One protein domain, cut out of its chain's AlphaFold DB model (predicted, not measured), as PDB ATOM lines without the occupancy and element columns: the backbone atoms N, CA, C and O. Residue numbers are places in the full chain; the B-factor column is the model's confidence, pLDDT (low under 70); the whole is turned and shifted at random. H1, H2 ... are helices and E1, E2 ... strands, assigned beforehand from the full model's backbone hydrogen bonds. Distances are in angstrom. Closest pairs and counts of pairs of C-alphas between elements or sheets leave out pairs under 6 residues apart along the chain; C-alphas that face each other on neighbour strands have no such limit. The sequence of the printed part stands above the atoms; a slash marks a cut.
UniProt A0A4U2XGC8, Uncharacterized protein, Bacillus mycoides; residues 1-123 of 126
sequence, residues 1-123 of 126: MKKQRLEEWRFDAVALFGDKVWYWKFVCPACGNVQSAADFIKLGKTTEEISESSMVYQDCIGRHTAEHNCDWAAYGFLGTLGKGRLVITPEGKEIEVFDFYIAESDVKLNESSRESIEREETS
ATOM      1  N   MET A   1     -44.883  37.320   8.527       88.62
ATOM      2  CA  MET A   1     -44.161  36.879   7.316       88.62
ATOM      3  C   MET A   1     -44.551  35.448   6.949       88.62
ATOM      4  O   MET A   1     -44.419  34.565   7.790       88.62
ATOM      5  N   LYS A   2     -45.056  35.216   5.727       94.12
ATOM      6  CA  LYS A   2     -45.375  33.868   5.207       94.12
ATOM      7  C   LYS A   2     -44.076  33.150   4.816       94.12
ATOM      8  O   LYS A   2     -43.270  33.733   4.095       94.12
ATOM      9  N   LYS A   3     -43.878  31.911   5.278       97.31
ATOM     10  CA  LYS A   3     -42.741  31.045   4.912       97.31
ATOM     11  C   LYS A   3     -43.210  29.975   3.931       97.31
ATOM     12  O   LYS A   3     -44.212  29.323   4.212       97.31
ATOM     13  N   GLN A   4     -42.522  29.815   2.803       97.69
ATOM     14  CA  GLN A   4     -42.939  28.896   1.738       97.69
ATOM     15  C   GLN A   4     -41.777  28.479   0.832       97.69
ATOM     16  O   GLN A   4     -40.748  29.152   0.784       97.69
ATOM     17  N   ARG A   5     -41.933  27.371   0.105       98.12
ATOM     18  CA  ARG A   5     -40.953  26.923  -0.897       98.12
ATOM     19  C   ARG A   5     -40.973  27.813  -2.140       98.12
ATOM     20  O   ARG A   5     -41.969  28.483  -2.420       98.12
ATOM     21  N   LEU A   6     -39.885  27.792  -2.908       96.62
ATOM     22  CA  LEU A   6     -39.769  28.530  -4.166       96.62
ATOM     23  C   LEU A   6     -40.911  28.212  -5.143       96.62
ATOM     24  O   LEU A   6     -41.466  29.128  -5.749       96.62
ATOM     25  N   GLU A   7     -41.290  26.942  -5.277       96.88
ATOM     26  CA  GLU A   7     -42.372  26.527  -6.174       96.88
ATOM     27  C   GLU A   7     -43.726  27.078  -5.715       96.88
ATOM     28  O   GLU A   7     -44.510  27.550  -6.532       96.88
ATOM     29  N   GLU A   8     -43.976  27.084  -4.404       97.44
ATOM     30  CA  GLU A   8     -45.205  27.623  -3.808       97.44
ATOM     31  C   GLU A   8     -45.282  29.142  -3.976       97.44
ATOM     32  O   GLU A   8     -46.334  29.684  -4.303       97.44
ATOM     33  N   TRP A   9     -44.156  29.841  -3.818       96.69
ATOM     34  CA  TRP A   9     -44.089  31.279  -4.068       96.69
ATOM     35  C   TRP A   9     -44.330  31.631  -5.536       96.69
ATOM     36  O   TRP A   9     -45.042  32.592  -5.816       96.69
ATOM     37  N   ARG A  10     -43.804  30.835  -6.474       95.38
ATOM     38  CA  ARG A  10     -44.105  30.998  -7.902       95.38
ATOM     39  C   ARG A  10     -45.566  30.697  -8.214       95.38
ATOM     40  O   ARG A  10     -46.170  31.437  -8.981       95.38
ATOM     41  N   PHE A  11     -46.138  29.656  -7.610       96.00
ATOM     42  CA  PHE A  11     -47.553  29.330  -7.770       96.00
ATOM     43  C   PHE A  11     -48.449  30.480  -7.296       96.00
ATOM     44  O   PHE A  11     -49.326  30.907  -8.040       96.00
ATOM     45  N   ASP A  12     -48.177  31.037  -6.110       94.75
ATOM     46  CA  ASP A  12     -48.874  32.226  -5.605       94.75
ATOM     47  C   ASP A  12     -48.776  33.397  -6.598       94.75
ATOM     48  O   ASP A  12     -49.771  34.062  -6.877       94.75
ATOM     49  N   ALA A  13     -47.585  33.653  -7.150       93.94
ATOM     50  CA  ALA A  13     -47.373  34.744  -8.096       93.94
ATOM     51  C   ALA A  13     -48.179  34.557  -9.391       93.94
ATOM     52  O   ALA A  13     -48.819  35.496  -9.860       93.94
ATOM     53  N   VAL A  14     -48.183  33.342  -9.947       94.62
ATOM     54  CA  VAL A  14     -48.978  32.999 -11.135       94.62
ATOM     55  C   VAL A  14     -50.471  33.121 -10.841       94.62
ATOM     56  O   VAL A  14     -51.206  33.669 -11.657       94.62
ATOM     57  N   ALA A  15     -50.926  32.679  -9.667       92.50
ATOM     58  CA  ALA A  15     -52.324  32.810  -9.266       92.50
ATOM     59  C   ALA A  15     -52.772  34.279  -9.154       92.50
ATOM     60  O   ALA A  15     -53.927  34.587  -9.436       92.50
ATOM     61  N   LEU A  16     -51.866  35.184  -8.766       91.50
ATOM     62  CA  LEU A  16     -52.155  36.615  -8.618       91.50
ATOM     63  C   LEU A  16     -52.020  37.406  -9.926       91.50
ATOM     64  O   LEU A  16     -52.808  38.313 -10.179       91.50
ATOM     65  N   PHE A  17     -51.017  37.099 -10.749       92.25
ATOM     66  CA  PHE A  17     -50.597  37.963 -11.862       92.25
ATOM     67  C   PHE A  17     -50.516  37.246 -13.220       92.25
ATOM     68  O   PHE A  17     -50.233  37.884 -14.238       92.25
ATOM     69  N   GLY A  18     -50.747  35.932 -13.257       91.94
ATOM     70  CA  GLY A  18     -50.536  35.078 -14.425       91.94
ATOM     71  C   GLY A  18     -49.062  34.752 -14.690       91.94
ATOM     72  O   GLY A  18     -48.161  35.136 -13.945       91.94
ATOM     73  N   ASP A  19     -48.794  34.055 -15.795       91.38
ATOM     74  CA  ASP A  19     -47.462  33.499 -16.106       91.38
ATOM     75  C   ASP A  19     -46.408  34.544 -16.497       91.38
ATOM     76  O   ASP A  19     -45.207  34.270 -16.552       91.38
ATOM     77  N   LYS A  20     -46.841  35.767 -16.808       90.12
ATOM     78  CA  LYS A  20     -45.950  36.826 -17.280       90.12
ATOM     79  C   LYS A  20     -45.240  37.486 -16.098       90.12
ATOM     80  O   LYS A  20     -45.695  38.511 -15.594       90.12
ATOM     81  N   VAL A  21     -44.074  36.945 -15.741       89.25
ATOM     82  CA  VAL A  21     -43.206  37.428 -14.644       89.25
ATOM     83  C   VAL A  21     -42.931  38.936 -14.682       89.25
ATOM     84  O   VAL A  21     -42.777  39.563 -13.637       89.25
ATOM     85  N   TRP A  22     -42.944  39.544 -15.874       89.06
ATOM     86  CA  TRP A  22     -42.748  40.984 -16.066       89.06
ATOM     87  C   TRP A  22     -43.766  41.859 -15.328       89.06
ATOM     88  O   TRP A  22     -43.462  43.004 -14.995       89.06
ATOM     89  N   TYR A  23     -44.963  41.318 -15.091       90.81
ATOM     90  CA  TYR A  23     -46.084  42.011 -14.463       90.81
ATOM     91  C   TYR A  23     -46.313  41.601 -13.011       90.81
ATOM     92  O   TYR A  23     -47.264  42.089 -12.401       90.81
ATOM     93  N   TRP A  24     -45.474  40.732 -12.449       94.25
ATOM     94  CA  TRP A  24     -45.557  40.401 -11.032       94.25
ATOM     95  C   TRP A  24     -45.227  41.642 -10.214       94.25
ATOM     96  O   TRP A  24     -44.193  42.280 -10.433       94.25
ATOM     97  N   LYS A  25     -46.136  42.006  -9.306       96.31
ATOM     98  CA  LYS A  25     -46.026  43.233  -8.519       96.31
ATOM     99  C   LYS A  25     -45.645  42.921  -7.087       96.31
ATOM    100  O   LYS A  25     -46.253  42.065  -6.445       96.31
ATOM    101  N   PHE A  26     -44.693  43.685  -6.577       97.12
ATOM    102  CA  PHE A  26     -44.183  43.581  -5.219       97.12
ATOM    103  C   PHE A  26     -44.317  44.915  -4.504       97.12
ATOM    104  O   PHE A  26     -44.257  45.964  -5.143       97.12
ATOM    105  N   VAL A  27     -44.485  44.873  -3.185       97.12
ATOM    106  CA  VAL A  27     -44.577  46.068  -2.342       97.12
ATOM    107  C   VAL A  27     -43.344  46.201  -1.453       97.12
ATOM    108  O   VAL A  27     -42.987  45.293  -0.701       97.12
ATOM    109  N   CYS A  28     -42.684  47.356  -1.521       97.12
ATOM    110  CA  CYS A  28     -41.553  47.664  -0.660       97.12
ATOM    111  C   CYS A  28     -42.013  47.738   0.810       97.12
ATOM    112  O   CYS A  28     -42.879  48.552   1.141       97.12
ATOM    113  N   PRO A  29     -41.404  46.976   1.733       96.69
ATOM    114  CA  PRO A  29     -41.828  46.934   3.132       96.69
ATOM    115  C   PRO A  29     -41.522  48.224   3.910       96.69
ATOM    116  O   PRO A  29     -42.150  48.499   4.941       96.69
ATOM    117  N   ALA A  30     -40.550  49.009   3.432       96.31
ATOM    118  CA  ALA A  30     -40.122  50.247   4.069       96.31
ATOM    119  C   ALA A  30     -40.994  51.445   3.671       96.31
ATOM    120  O   ALA A  30     -41.460  52.166   4.549       96.31
ATOM    121  N   CYS A  31     -41.236  51.643   2.370       95.94
ATOM    122  CA  CYS A  31     -41.916  52.841   1.855       95.94
ATOM    123  C   CYS A  31     -43.278  52.582   1.192       95.94
ATOM    124  O   CYS A  31     -43.990  53.536   0.905       95.94
ATOM    125  N   GLY A  32     -43.650  51.323   0.934       95.19
ATOM    126  CA  GLY A  32     -44.916  50.978   0.282       95.19
ATOM    127  C   GLY A  32     -44.930  51.118  -1.244       95.19
ATOM    128  O   GLY A  32     -45.970  50.872  -1.848       95.19
ATOM    129  N   ASN A  33     -43.808  51.470  -1.887       95.25
ATOM    130  CA  ASN A  33     -43.730  51.510  -3.350       95.25
ATOM    131  C   ASN A  33     -44.093  50.155  -3.962       95.25
ATOM    132  O   ASN A  33     -43.556  49.123  -3.557       95.25
ATOM    133  N   VAL A  34     -44.966  50.188  -4.967       95.81
ATOM    134  CA  VAL A  34     -45.325  49.024  -5.775       95.81
ATOM    135  C   VAL A  34     -44.452  49.007  -7.018       95.81
ATOM    136  O   VAL A  34     -44.332  50.023  -7.698       95.81
ATOM    137  N   GLN A  35     -43.857  47.860  -7.319       95.44
ATOM    138  CA  GLN A  35     -42.889  47.722  -8.403       95.44
ATOM    139  C   GLN A  35     -43.035  46.388  -9.132       95.44
ATOM    140  O   GLN A  35     -43.451  45.386  -8.549       95.44
ATOM    141  N   SER A  36     -42.661  46.381 -10.406       95.62
ATOM    142  CA  SER A  36     -42.600  45.205 -11.275       95.62
ATOM    143  C   SER A  36     -41.346  45.252 -12.144       95.62
ATOM    144  O   SER A  36     -40.743  46.311 -12.301       95.62
ATOM    145  N   ALA A  37     -40.964  44.138 -12.771       94.62
ATOM    146  CA  ALA A  37     -39.807  44.123 -13.672       94.62
ATOM    147  C   ALA A  37     -39.962  45.114 -14.844       94.62
ATOM    148  O   ALA A  37     -38.983  45.719 -15.277       94.62
ATOM    149  N   ALA A  38     -41.194  45.342 -15.311       93.44
ATOM    150  CA  ALA A  38     -41.484  46.351 -16.326       93.44
ATOM    151  C   ALA A  38     -41.102  47.778 -15.888       93.44
ATOM    152  O   ALA A  38     -40.743  48.593 -16.733       93.44
ATOM    153  N   ASP A  39     -41.156  48.093 -14.592       94.44
ATOM    154  CA  ASP A  39     -40.797  49.422 -14.086       94.44
ATOM    155  C   ASP A  39     -39.279  49.633 -14.082       94.44
ATOM    156  O   ASP A  39     -38.809  50.700 -14.465       94.44
ATOM    157  N   PHE A  40     -38.500  48.592 -13.783       94.56
ATOM    158  CA  PHE A  40     -37.037  48.640 -13.892       94.56
ATOM    159  C   PHE A  40     -36.572  48.762 -15.351       94.56
ATOM    160  O   PHE A  40     -35.647  49.522 -15.633       94.56
ATOM    161  N   ILE A  41     -37.246  48.096 -16.296       93.38
ATOM    162  CA  ILE A  41     -36.961  48.259 -17.734       93.38
ATOM    163  C   ILE A  41     -37.173  49.712 -18.175       93.38
ATOM    164  O   ILE A  41     -36.368  50.246 -18.935       93.38
ATOM    165  N   LYS A  42     -38.225  50.386 -17.686       93.06
ATOM    166  CA  LYS A  42     -38.460  51.813 -17.990       93.06
ATOM    167  C   LYS A  42     -37.339  52.716 -17.466       93.06
ATOM    168  O   LYS A  42     -37.090  53.755 -18.065       93.06
ATOM    169  N   LEU A  43     -36.651  52.309 -16.397       92.25
ATOM    170  CA  LEU A  43     -35.447  52.975 -15.883       92.25
ATOM    171  C   LEU A  43     -34.169  52.617 -16.666       92.25
ATOM    172  O   LEU A  43     -33.079  53.044 -16.292       92.25
ATOM    173  N   GLY A  44     -34.281  51.839 -17.746       93.12
ATOM    174  CA  GLY A  44     -33.160  51.446 -18.598       93.12
ATOM    175  C   GLY A  44     -32.403  50.207 -18.121       93.12
ATOM    176  O   GLY A  44     -31.327  49.936 -18.649       93.12
ATOM    177  N   LYS A  45     -32.934  49.455 -17.146       92.25
ATOM    178  CA  LYS A  45     -32.336  48.184 -16.720       92.25
ATOM    179  C   LYS A  45     -32.529  47.101 -17.766       92.25
ATOM    180  O   LYS A  45     -33.627  46.942 -18.307       92.25
ATOM    181  N   THR A  46     -31.471  46.341 -18.029       91.56
ATOM    182  CA  THR A  46     -31.560  45.196 -18.933       91.56
ATOM    183  C   THR A  46     -32.251  44.019 -18.254       91.56
ATOM    184  O   THR A  46     -32.377  43.936 -17.027       91.56
ATOM    185  N   THR A  47     -32.724  43.081 -19.068       87.12
ATOM    186  CA  THR A  47     -33.350  41.851 -18.588       87.12
ATOM    187  C   THR A  47     -32.382  40.995 -17.775       87.12
ATOM    188  O   THR A  47     -32.786  40.372 -16.793       87.12
ATOM    189  N   GLU A  48     -31.100  41.034 -18.129       86.81
ATOM    190  CA  GLU A  48     -30.012  40.339 -17.445       86.81
ATOM    191  C   GLU A  48     -29.824  40.920 -16.041       86.81
ATOM    192  O   GLU A  48     -29.954  40.176 -15.070       86.81
ATOM    193  N   GLU A  49     -29.668  42.248 -15.918       86.44
ATOM    194  CA  GLU A  49     -29.526  42.931 -14.620       86.44
ATOM    195  C   GLU A  49     -30.688  42.594 -13.669       86.44
ATOM    196  O   GLU A  49     -30.478  42.304 -12.488       86.44
ATOM    197  N   ILE A  50     -31.917  42.611 -14.196       86.44
ATOM    198  CA  ILE A  50     -33.143  42.297 -13.452       86.44
ATOM    199  C   ILE A  50     -33.144  40.847 -12.949       86.44
ATOM    200  O   ILE A  50     -33.505  40.597 -11.796       86.44
ATOM    201  N   SER A  51     -32.765  39.900 -13.809       77.81
ATOM    202  CA  SER A  51     -32.845  38.465 -13.519       77.81
ATOM    203  C   SER A  51     -31.737  37.964 -12.591       77.81
ATOM    204  O   SER A  51     -32.009  37.161 -11.700       77.81
ATOM    205  N   GLU A  52     -30.510  38.462 -12.751       66.88
ATOM    206  CA  GLU A  52     -29.349  37.995 -11.989       66.88
ATOM    207  C   GLU A  52     -29.386  38.461 -10.529       66.88
ATOM    208  O   GLU A  52     -28.904  37.763  -9.637       66.88
ATOM    209  N   SER A  53     -29.996  39.621 -10.265       64.69
ATOM    210  CA  SER A  53     -29.875  40.291  -8.964       64.69
ATOM    211  C   SER A  53     -31.084  40.139  -8.048       64.69
ATOM    212  O   SER A  53     -31.113  40.764  -6.995       64.69
ATOM    213  N   SER A  54     -32.110  39.354  -8.413       83.31
ATOM    214  CA  SER A  54     -33.351  39.273  -7.609       83.31
ATOM    215  C   SER A  54     -33.998  40.651  -7.341       83.31
ATOM    216  O   SER A  54     -34.789  40.820  -6.411       83.31
ATOM    217  N   MET A  55     -33.660  41.641  -8.178       89.06
ATOM    218  CA  MET A  55     -33.792  43.076  -7.901       89.06
ATOM    219  C   MET A  55     -35.246  43.461  -7.621       89.06
ATOM    220  O   MET A  55     -35.560  44.149  -6.657       89.06
ATOM    221  N   VAL A  56     -36.166  42.914  -8.414       93.75
ATOM    222  CA  VAL A  56     -37.593  43.272  -8.412       93.75
ATOM    223  C   VAL A  56     -38.296  42.924  -7.100       93.75
ATOM    224  O   VAL A  56     -39.277  43.575  -6.745       93.75
ATOM    225  N   TYR A  57     -37.810  41.924  -6.365       94.94
ATOM    226  CA  TYR A  57     -38.420  41.463  -5.116       94.94
ATOM    227  C   TYR A  57     -37.491  41.598  -3.903       94.94
ATOM    228  O   TYR A  57     -37.839  41.117  -2.826       94.94
ATOM    229  N   GLN A  58     -36.336  42.256  -4.045       95.94
ATOM    230  CA  GLN A  58     -35.427  42.534  -2.928       95.94
ATOM    231  C   GLN A  58     -34.980  43.990  -2.831       95.94
ATOM    232  O   GLN A  58     -34.760  44.446  -1.714       95.94
ATOM    233  N   ASP A  59     -34.900  44.735  -3.932       95.69
ATOM    234  CA  ASP A  59     -34.494  46.141  -3.939       95.69
ATOM    235  C   ASP A  59     -35.700  47.042  -4.165       95.69
ATOM    236  O   ASP A  59     -36.493  46.814  -5.074       95.69
ATOM    237  N   CYS A  60     -35.857  48.099  -3.373       96.12
ATOM    238  CA  CYS A  60     -36.821  49.139  -3.706       96.12
ATOM    239  C   CYS A  60     -36.394  49.829  -5.003       96.12
ATOM    240  O   CYS A  60     -35.243  50.230  -5.131       96.12
ATOM    241  N   ILE A  61     -37.328  50.065  -5.925       95.25
ATOM    242  CA  ILE A  61     -37.052  50.790  -7.172       95.25
ATOM    243  C   ILE A  61     -36.376  52.155  -6.944       95.25
ATOM    244  O   ILE A  61     -35.575  52.579  -7.770       95.25
ATOM    245  N   GLY A  62     -36.612  52.810  -5.798       95.31
ATOM    246  CA  GLY A  62     -35.942  54.065  -5.436       95.31
ATOM    247  C   GLY A  62     -34.427  53.965  -5.239       95.31
ATOM    248  O   GLY A  62     -33.729  54.957  -5.404       95.31
ATOM    249  N   ARG A  63     -33.882  52.764  -5.031       93.56
ATOM    250  CA  ARG A  63     -32.433  52.506  -5.086       93.56
ATOM    251  C   ARG A  63     -31.844  52.744  -6.481       93.56
ATOM    252  O   ARG A  63     -30.639  52.919  -6.634       93.56
ATOM    253  N   HIS A  64     -32.692  52.751  -7.507       92.50
ATOM    254  CA  HIS A  64     -32.306  52.831  -8.916       92.50
ATOM    255  C   HIS A  64     -32.799  54.107  -9.609       92.50
ATOM    256  O   HIS A  64     -32.555  54.280 -10.801       92.50
ATOM    257  N   THR A  65     -33.477  55.005  -8.891       90.25
ATOM    258  CA  THR A  65     -33.930  56.296  -9.420       90.25
ATOM    259  C   THR A  65     -33.940  57.367  -8.336       90.25
ATOM    260  O   THR A  65     -34.311  57.108  -7.198       90.25
ATOM    261  N   ALA A  66     -33.600  58.605  -8.696       86.75
ATOM    262  CA  ALA A  66     -33.699  59.751  -7.791       86.75
ATOM    263  C   ALA A  66     -35.153  60.200  -7.531       86.75
ATOM    264  O   ALA A  66     -35.393  61.031  -6.659       86.75
ATOM    265  N   GLU A  67     -36.127  59.670  -8.280       83.88
ATOM    266  CA  GLU A  67     -37.546  60.046  -8.166       83.88
ATOM    267  C   GLU A  67     -38.206  59.537  -6.876       83.88
ATOM    268  O   GLU A  67     -39.223  60.077  -6.435       83.88
ATOM    269  N   HIS A  68     -37.626  58.519  -6.241       82.38
ATOM    270  CA  HIS A  68     -38.151  57.933  -5.016       82.38
ATOM    271  C   HIS A  68     -37.120  58.028  -3.892       82.38
ATOM    272  O   HIS A  68     -36.018  57.506  -3.993       82.38
ATOM    273  N   ASN A  69     -37.505  58.637  -2.771       88.62
ATOM    274  CA  ASN A  69     -36.638  58.811  -1.603       88.62
ATOM    275  C   ASN A  69     -36.572  57.541  -0.723       88.62
ATOM    276  O   ASN A  69     -36.875  57.585   0.470       88.62
ATOM    277  N   CYS A  70     -36.262  56.385  -1.316       95.00
ATOM    278  CA  CYS A  70     -36.142  55.111  -0.605       95.00
ATOM    279  C   CYS A  70     -35.049  54.237  -1.223       95.00
ATOM    280  O   CYS A  70     -35.131  53.900  -2.397       95.00
ATOM    281  N   ASP A  71     -34.090  53.807  -0.404       94.56
ATOM    282  CA  ASP A  71     -32.952  52.972  -0.815       94.56
ATOM    283  C   ASP A  71     -33.007  51.546  -0.214       94.56
ATOM    284  O   ASP A  71     -31.990  50.880  -0.027       94.56
ATOM    285  N   TRP A  72     -34.196  51.077   0.182       95.81
ATOM    286  CA  TRP A  72     -34.335  49.831   0.945       95.81
ATOM    287  C   TRP A  72     -33.945  48.579   0.148       95.81
ATOM    288  O   TRP A  72     -34.357  48.436  -1.002       95.81
ATOM    289  N   ALA A  73     -33.269  47.632   0.805       95.06
ATOM    290  CA  ALA A  73     -32.928  46.318   0.261       95.06
ATOM    291  C   ALA A  73     -33.165  45.186   1.284       95.06
ATOM    292  O   ALA A  73     -32.817  45.310   2.459       95.06
ATOM    293  N   ALA A  74     -33.736  44.063   0.836       94.19
ATOM    294  CA  ALA A  74     -34.140  42.925   1.671       94.19
ATOM    295  C   ALA A  74     -32.980  42.025   2.131       94.19
ATOM    296  O   ALA A  74     -33.175  41.176   2.993       94.19
ATOM    297  N   TYR A  75     -31.778  42.189   1.577       91.19
ATOM    298  CA  TYR A  75     -30.582  41.431   1.967       91.19
ATOM    299  C   TYR A  75     -29.734  42.139   3.043       91.19
ATOM    300  O   TYR A  75     -28.605  41.731   3.313       91.19
ATOM    301  N   GLY A  76     -30.257  43.208   3.657       84.88
ATOM    302  CA  GLY A  76     -29.641  43.880   4.805       84.88
ATOM    303  C   GLY A  76     -30.018  43.260   6.159       84.88
ATOM    304  O   GLY A  76     -30.830  42.345   6.243       84.88
ATOM    305  N   PHE A  77     -29.474  43.814   7.251       87.38
ATOM    306  CA  PHE A  77     -29.700  43.324   8.625       87.38
ATOM    307  C   PHE A  77     -31.182  43.259   9.039       87.38
ATOM    308  O   PHE A  77     -31.569  42.398   9.821       87.38
ATOM    309  N   LEU A  78     -32.009  44.171   8.522       92.00
ATOM    310  CA  LEU A  78     -33.432  44.271   8.859       92.00
ATOM    311  C   LEU A  78     -34.356  43.543   7.868       92.00
ATOM    312  O   LEU A  78     -35.578  43.610   8.025       92.00
ATOM    313  N   GLY A  79     -33.792  42.873   6.859       94.06
ATOM    314  CA  GLY A  79     -34.539  42.082   5.889       94.06
ATOM    315  C   GLY A  79     -35.708  42.843   5.256       94.06
ATOM    316  O   GLY A  79     -35.587  43.962   4.750       94.06
ATOM    317  N   THR A  80     -36.888  42.243   5.339       96.31
ATOM    318  CA  THR A  80     -38.159  42.797   4.859       96.31
ATOM    319  C   THR A  80     -38.960  43.510   5.950       96.31
ATOM    320  O   THR A  80     -40.168  43.705   5.799       96.31
ATOM    321  N   LEU A  81     -38.339  43.872   7.081       95.38
ATOM    322  CA  LEU A  81     -39.020  44.448   8.252       95.38
ATOM    323  C   LEU A  81     -40.171  43.564   8.774       95.38
ATOM    324  O   LEU A  81     -41.150  44.064   9.326       95.38
ATOM    325  N   GLY A  82     -40.094  42.249   8.540       94.75
ATOM    326  CA  GLY A  82     -41.143  41.280   8.876       94.75
ATOM    327  C   GLY A  82     -42.416  41.362   8.017       94.75
ATOM    328  O   GLY A  82     -43.354  40.591   8.254       94.75
ATOM    329  N   LYS A  83     -42.453  42.263   7.025       95.81
ATOM    330  CA  LYS A  83     -43.603  42.518   6.142       95.81
ATOM    331  C   LYS A  83     -43.516  41.795   4.795       95.81
ATOM    332  O   LYS A  83     -44.426  41.935   3.992       95.81
ATOM    333  N   GLY A  84     -42.430  41.075   4.528       95.88
ATOM    334  CA  GLY A  84     -42.252  40.304   3.303       95.88
ATOM    335  C   GLY A  84     -42.654  38.836   3.436       95.88
ATOM    336  O   GLY A  84     -43.510  38.443   4.243       95.88
ATOM    337  N   ARG A  85     -41.979  38.012   2.637       97.19
ATOM    338  CA  ARG A  85     -42.072  36.550   2.608       97.19
ATOM    339  C   ARG A  85     -40.692  35.938   2.789       97.19
ATOM    340  O   ARG A  85     -39.691  36.524   2.391       97.19
ATOM    341  N   LEU A  86     -40.666  34.729   3.333       97.06
ATOM    342  CA  LEU A  86     -39.462  33.919   3.454       97.06
ATOM    343  C   LEU A  86     -39.556  32.749   2.472       97.06
ATOM    344  O   LEU A  86     -40.365  31.836   2.664       97.06
ATOM    345  N   VAL A  87     -38.760  32.801   1.408       97.44
ATOM    346  CA  VAL A  87     -38.722  31.792   0.348       97.44
ATOM    347  C   VAL A  87     -37.587  30.813   0.623       97.44
ATOM    348  O   VAL A  87     -36.437  31.219   0.775       97.44
ATOM    349  N   ILE A  88     -37.910  29.523   0.685       97.69
ATOM    350  CA  ILE A  88     -36.936  28.441   0.852       97.69
ATOM    351  C   ILE A  88     -36.539  27.932  -0.536       97.69
ATOM    352  O   ILE A  88     -37.402  27.469  -1.289       97.69
ATOM    353  N   THR A  89     -35.256  28.031  -0.886       95.56
ATOM    354  CA  THR A  89     -34.726  27.520  -2.159       95.56
ATOM    355  C   THR A  89     -34.616  25.988  -2.148       95.56
ATOM    356  O   THR A  89     -34.635  25.389  -1.068       95.56
ATOM    357  N   PRO A  90     -34.466  25.328  -3.313       95.94
ATOM    358  CA  PRO A  90     -34.247  23.879  -3.378       95.94
ATOM    359  C   PRO A  90     -33.034  23.393  -2.566       95.94
ATOM    360  O   PRO A  90     -33.029  22.270  -2.070       95.94
ATOM    361  N   GLU A  91     -32.029  24.252  -2.375       95.62
ATOM    362  CA  GLU A  91     -30.833  23.990  -1.564       95.62
ATOM    363  C   GLU A  91     -31.067  24.198  -0.054       95.62
ATOM    364  O   GLU A  91     -30.143  24.047   0.745       95.62
ATOM    365  N   GLY A  92     -32.284  24.569   0.355       95.50
ATOM    366  CA  GLY A  92     -32.654  24.825   1.747       95.50
ATOM    367  C   GLY A  92     -32.271  26.215   2.261       95.50
ATOM    368  O   GLY A  92     -32.403  26.473   3.457       95.50
ATOM    369  N   LYS A  93     -31.808  27.127   1.392       94.81
ATOM    370  CA  LYS A  93     -31.497  28.505   1.787       94.81
ATOM    371  C   LYS A  93     -32.786  29.292   1.990       94.81
ATOM    372  O   LYS A  93     -33.687  29.243   1.160       94.81
ATOM    373  N   GLU A  94     -32.845  30.069   3.061       95.12
ATOM    374  CA  GLU A  94     -33.958  30.975   3.330       95.12
ATOM    375  C   GLU A  94     -33.623  32.373   2.804       95.12
ATOM    376  O   GLU A  94     -32.572  32.935   3.114       95.12
ATOM    377  N   ILE A  95     -34.502  32.913   1.963       95.00
ATOM    378  CA  ILE A  95     -34.332  34.208   1.312       95.00
ATOM    379  C   ILE A  95     -35.550  35.069   1.625       95.00
ATOM    380  O   ILE A  95     -36.682  34.702   1.308       95.00
ATOM    381  N   GLU A  96     -35.318  36.226   2.234       96.62
ATOM    382  CA  GLU A  96     -36.365  37.223   2.415       96.62
ATOM    383  C   GLU A  96     -36.620  37.990   1.114       96.62
ATOM    384  O   GLU A  96     -35.694  38.464   0.451       96.62
ATOM    385  N   VAL A  97     -37.895  38.107   0.751       96.94
ATOM    386  CA  VAL A  97     -38.366  38.822  -0.438       96.94
ATOM    387  C   VAL A  97     -39.551  39.709  -0.073       96.94
ATOM    388  O   VAL A  97     -40.275  39.442   0.889       96.94
ATOM    389  N   PHE A  98     -39.769  40.771  -0.835       97.56
ATOM    390  CA  PHE A  98     -40.937  41.635  -0.694       97.56
ATOM    391  C   PHE A  98     -42.240  40.843  -0.871       97.56
ATOM    392  O   PHE A  98     -42.280  39.817  -1.555       97.56
ATOM    393  N   ASP A  99     -43.315  41.312  -0.235       97.50
ATOM    394  CA  ASP A  99     -44.630  40.704  -0.423       97.50
ATOM    395  C   ASP A  99     -45.191  41.061  -1.807       97.50
ATOM    396  O   ASP A  99     -44.802  42.064  -2.416       97.50
ATOM    397  N   PHE A 100     -46.113  40.242  -2.301       96.81
ATOM    398  CA  PHE A 100     -46.881  40.567  -3.492       96.81
ATOM    399  C   PHE A 100     -47.811  41.739  -3.200       96.81
ATOM    400  O   PHE A 100     -48.416  41.827  -2.132       96.81
ATOM    401  N   TYR A 101     -47.961  42.629  -4.174       95.94
ATOM    402  CA  TYR A 101     -48.965  43.677  -4.096       95.94
ATOM    403  C   TYR A 101     -50.318  43.144  -4.576       95.94
ATOM    404  O   TYR A 101     -50.456  42.771  -5.739       95.94
ATOM    405  N   ILE A 102     -51.311  43.148  -3.690       89.62
ATOM    406  CA  ILE A 102     -52.702  42.797  -3.996       89.62
ATOM    407  C   ILE A 102     -53.515  44.086  -3.878       89.62
ATOM    408  O   ILE A 102     -53.570  44.670  -2.794       89.62
ATOM    409  N   ALA A 103     -54.110  44.562  -4.974       80.06
ATOM    410  CA  ALA A 103     -54.946  45.754  -4.901       80.06
ATOM    411  C   ALA A 103     -56.246  45.432  -4.149       80.06
ATOM    412  O   ALA A 103     -56.778  44.328  -4.253       80.06
ATOM    413  N   GLU A 104     -56.813  46.404  -3.428       70.44
ATOM    414  CA  GLU A 104     -58.084  46.205  -2.708       70.44
ATOM    415  C   GLU A 104     -59.233  45.748  -3.625       70.44
ATOM    416  O   GLU A 104     -60.139  45.037  -3.190       70.44
ATOM    417  N   SER A 105     -59.199  46.129  -4.905       64.06
ATOM    418  CA  SER A 105     -60.150  45.664  -5.919       64.06
ATOM    419  C   SER A 105     -60.091  44.150  -6.138       64.06
ATOM    420  O   SER A 105     -61.128  43.521  -6.340       64.06
ATOM    421  N   ASP A 106     -58.899  43.565  -6.051       64.75
ATOM    422  CA  ASP A 106     -58.655  42.143  -6.309       64.75
ATOM    423  C   ASP A 106     -59.091  41.283  -5.111       64.75
ATOM    424  O   ASP A 106     -59.454  40.114  -5.258       64.75
ATOM    425  N   VAL A 107     -59.128  41.887  -3.916       63.00
ATOM    426  CA  VAL A 107     -59.684  41.271  -2.706       63.00
ATOM    427  C   VAL A 107     -61.210  41.179  -2.800       63.00
ATOM    428  O   VAL A 107     -61.780  40.100  -2.656       63.00
ATOM    429  N   LYS A 108     -61.882  42.281  -3.151       61.75
ATOM    430  CA  LYS A 108     -63.355  42.343  -3.194       61.75
ATOM    431  C   LYS A 108     -63.976  41.423  -4.246       61.75
ATOM    432  O   LYS A 108     -65.052  40.874  -4.022       61.75
ATOM    433  N   LEU A 109     -63.307  41.230  -5.385       59.19
ATOM    434  CA  LEU A 109     -63.771  40.297  -6.418       59.19
ATOM    435  C   LEU A 109     -63.734  38.844  -5.934       59.19
ATOM    436  O   LEU A 109     -64.638  38.073  -6.257       59.19
ATOM    437  N   ASN A 110     -62.725  38.467  -5.143       59.41
ATOM    438  CA  ASN A 110     -62.620  37.104  -4.630       59.41
ATOM    439  C   ASN A 110     -63.635  36.827  -3.507       59.41
ATOM    440  O   ASN A 110     -64.231  35.750  -3.501       59.41
ATOM    441  N   GLU A 111     -63.905  37.804  -2.635       64.31
ATOM    442  CA  GLU A 111     -64.926  37.699  -1.586       64.31
ATOM    443  C   GLU A 111     -66.324  37.616  -2.207       64.31
ATOM    444  O   GLU A 111     -67.072  36.682  -1.925       64.31
ATOM    445  N   SER A 112     -66.635  38.503  -3.159       64.56
ATOM    446  CA  SER A 112     -67.914  38.487  -3.878       64.56
ATOM    447  C   SER A 112     -68.131  37.195  -4.675       64.56
ATOM    448  O   SER A 112     -69.269  36.737  -4.802       64.56
ATOM    449  N   SER A 113     -67.066  36.600  -5.222       65.81
ATOM    450  CA  SER A 113     -67.152  35.328  -5.952       65.81
ATOM    451  C   SER A 113     -67.383  34.145  -5.007       65.81
ATOM    452  O   SER A 113     -68.196  33.277  -5.312       65.81
ATOM    453  N   ARG A 114     -66.728  34.127  -3.837       67.69
ATOM    454  CA  ARG A 114     -66.941  33.100  -2.801       67.69
ATOM    455  C   ARG A 114     -68.358  33.145  -2.237       67.69
ATOM    456  O   ARG A 114     -69.014  32.112  -2.198       67.69
ATOM    457  N   GLU A 115     -68.862  34.335  -1.911       72.06
ATOM    458  CA  GLU A 115     -70.246  34.505  -1.448       72.06
ATOM    459  C   GLU A 115     -71.279  34.045  -2.489       72.06
ATOM    460  O   GLU A 115     -72.356  33.571  -2.129       72.06
ATOM    461  N   SER A 116     -70.973  34.183  -3.782       70.00
ATOM    462  CA  SER A 116     -71.870  33.755  -4.862       70.00
ATOM    463  C   SER A 116     -71.903  32.229  -5.007       70.00
ATOM    464  O   SER A 116     -72.985  31.656  -5.113       70.00
ATOM    465  N   ILE A 117     -70.744  31.568  -4.920       70.88
ATOM    466  CA  ILE A 117     -70.629  30.100  -4.971       70.88
ATOM    467  C   ILE A 117     -71.320  29.456  -3.757       70.88
ATOM    468  O   ILE A 117     -72.098  28.516  -3.910       70.88
ATOM    469  N   GLU A 118     -71.113  29.994  -2.552       71.62
ATOM    470  CA  GLU A 118     -71.741  29.475  -1.326       71.62
ATOM    471  C   GLU A 118     -73.282  29.575  -1.357       71.62
ATOM    472  O   GLU A 118     -73.986  28.706  -0.824       71.62
ATOM    473  N   ARG A 119     -73.837  30.600  -2.020       69.25
ATOM    474  CA  ARG A 119     -75.291  30.747  -2.229       69.25
ATOM    475  C   ARG A 119     -75.854  29.738  -3.238       69.25
ATOM    476  O   ARG A 119     -76.954  29.229  -3.033       69.25
ATOM    477  N   GLU A 120     -75.121  29.405  -4.298       69.31
ATOM    478  CA  GLU A 120     -75.547  28.385  -5.274       69.31
ATOM    479  C   GLU A 120     -75.504  26.965  -4.683       69.31
ATOM    480  O   GLU A 120     -76.436  26.174  -4.870       69.31
ATOM    481  N   GLU A 121     -74.479  26.643  -3.891       70.62
ATOM    482  CA  GLU A 121     -74.358  25.337  -3.230       70.62
ATOM    483  C   GLU A 121     -75.421  25.103  -2.146       70.62
ATOM    484  O   GLU A 121     -75.843  23.963  -1.921       70.62
ATOM    485  N   THR A 122     -75.883  26.163  -1.478       66.31
ATOM    486  CA  THR A 122     -76.984  26.085  -0.503       66.31
ATOM    487  C   THR A 122     -78.355  25.991  -1.173       66.31
ATOM    488  O   THR A 122     -79.230  25.305  -0.649       66.31
ATOM    489  N   SER A 123     -78.534  26.583  -2.360       63.38
ATOM    490  CA  SER A 123     -79.785  26.493  -3.128       63.38
ATOM    491  C   SER A 123     -79.997  25.144  -3.829       63.38
ATOM    492  O   SER A 123     -81.134  24.803  -4.141       63.38
TER     493      SER A 123
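What this domain is: This is residues 1 to 123 of the 126 residues of an uncharacterized protein of Bacillus mycoides (UniProt A0A4U2XGC8). A small three-stranded sheet with H1 standing up from one face, and a loop-rich group of short helices, H2 to H5, form a body from which residues 107 to 123 of H6 stick out as a long arm. The printed part has 123 residues with six named helices and three named strands, in the order E1 H1 H2 H3 H4 H5 E2 E3 H6. It is mostly helix, and its mixed sheet runs E1 E2 E3. The whole is only just compact, close to loose, with a radius of gyration of the C-alphas of 16.4 A, and spans 56 by 35 by 26 A.

Where its parts are: E1, residues 2 to 5, begins at C-alpha 2 (-45.375, 33.868, 5.207). H1, residues 6 to 17, is 16.3 A long. H2 is residues 37 to 42, H3 47 to 52, H4 55 to 58 and H5 61 to 64. E2 is residues 85 to 88 and E3 94 to 97. H6, residues 104 to 123, is 29.3 A long and ends at C-alpha 123 (-79.785, 26.493, -3.128).

How they stand to each other: E1 and E2 are parallel, with N 86 and O 2 2.9 A apart; with H1 to H5 between them they make a strand-helix-strand unit. The hairpin E2 and E3 is antiparallel, with N 87 and O 95 2.8 A apart. H1 is on one face, two layers of helix and sheet, over E1 at a height over the sheet of 10.1 A. H4 only grazes the sheet; its closest C-alpha pair with E3 is Gln 58 and Val 97, 5.3 A. H2 and H3 only just touch, with 3 pairs of C-alphas within 8 A, the closest Ala 37 and Ile 50 at 6.9 A. H2 and H5 are close but not clearly touching, the C-alphas of Phe 40 and Ile 61 being 7.1 A apart. H6 is apart from H1. Every O i to N i+4 pair is within hydrogen-bond range in H1, H2 and H3, and 15 of 16 in H6; H4 and H5 are too short for such a pair.

The domain as a whole: The C-alphas farthest apart, of Ala 66 and Ser 123, are 57.0 A apart. The printed part has no cut; the links H1 to H2 and H5 to E2 are long. The pLDDT is under 70 at residues 52 to 53, 105 to 114, 119 to 120 and 122 to 123.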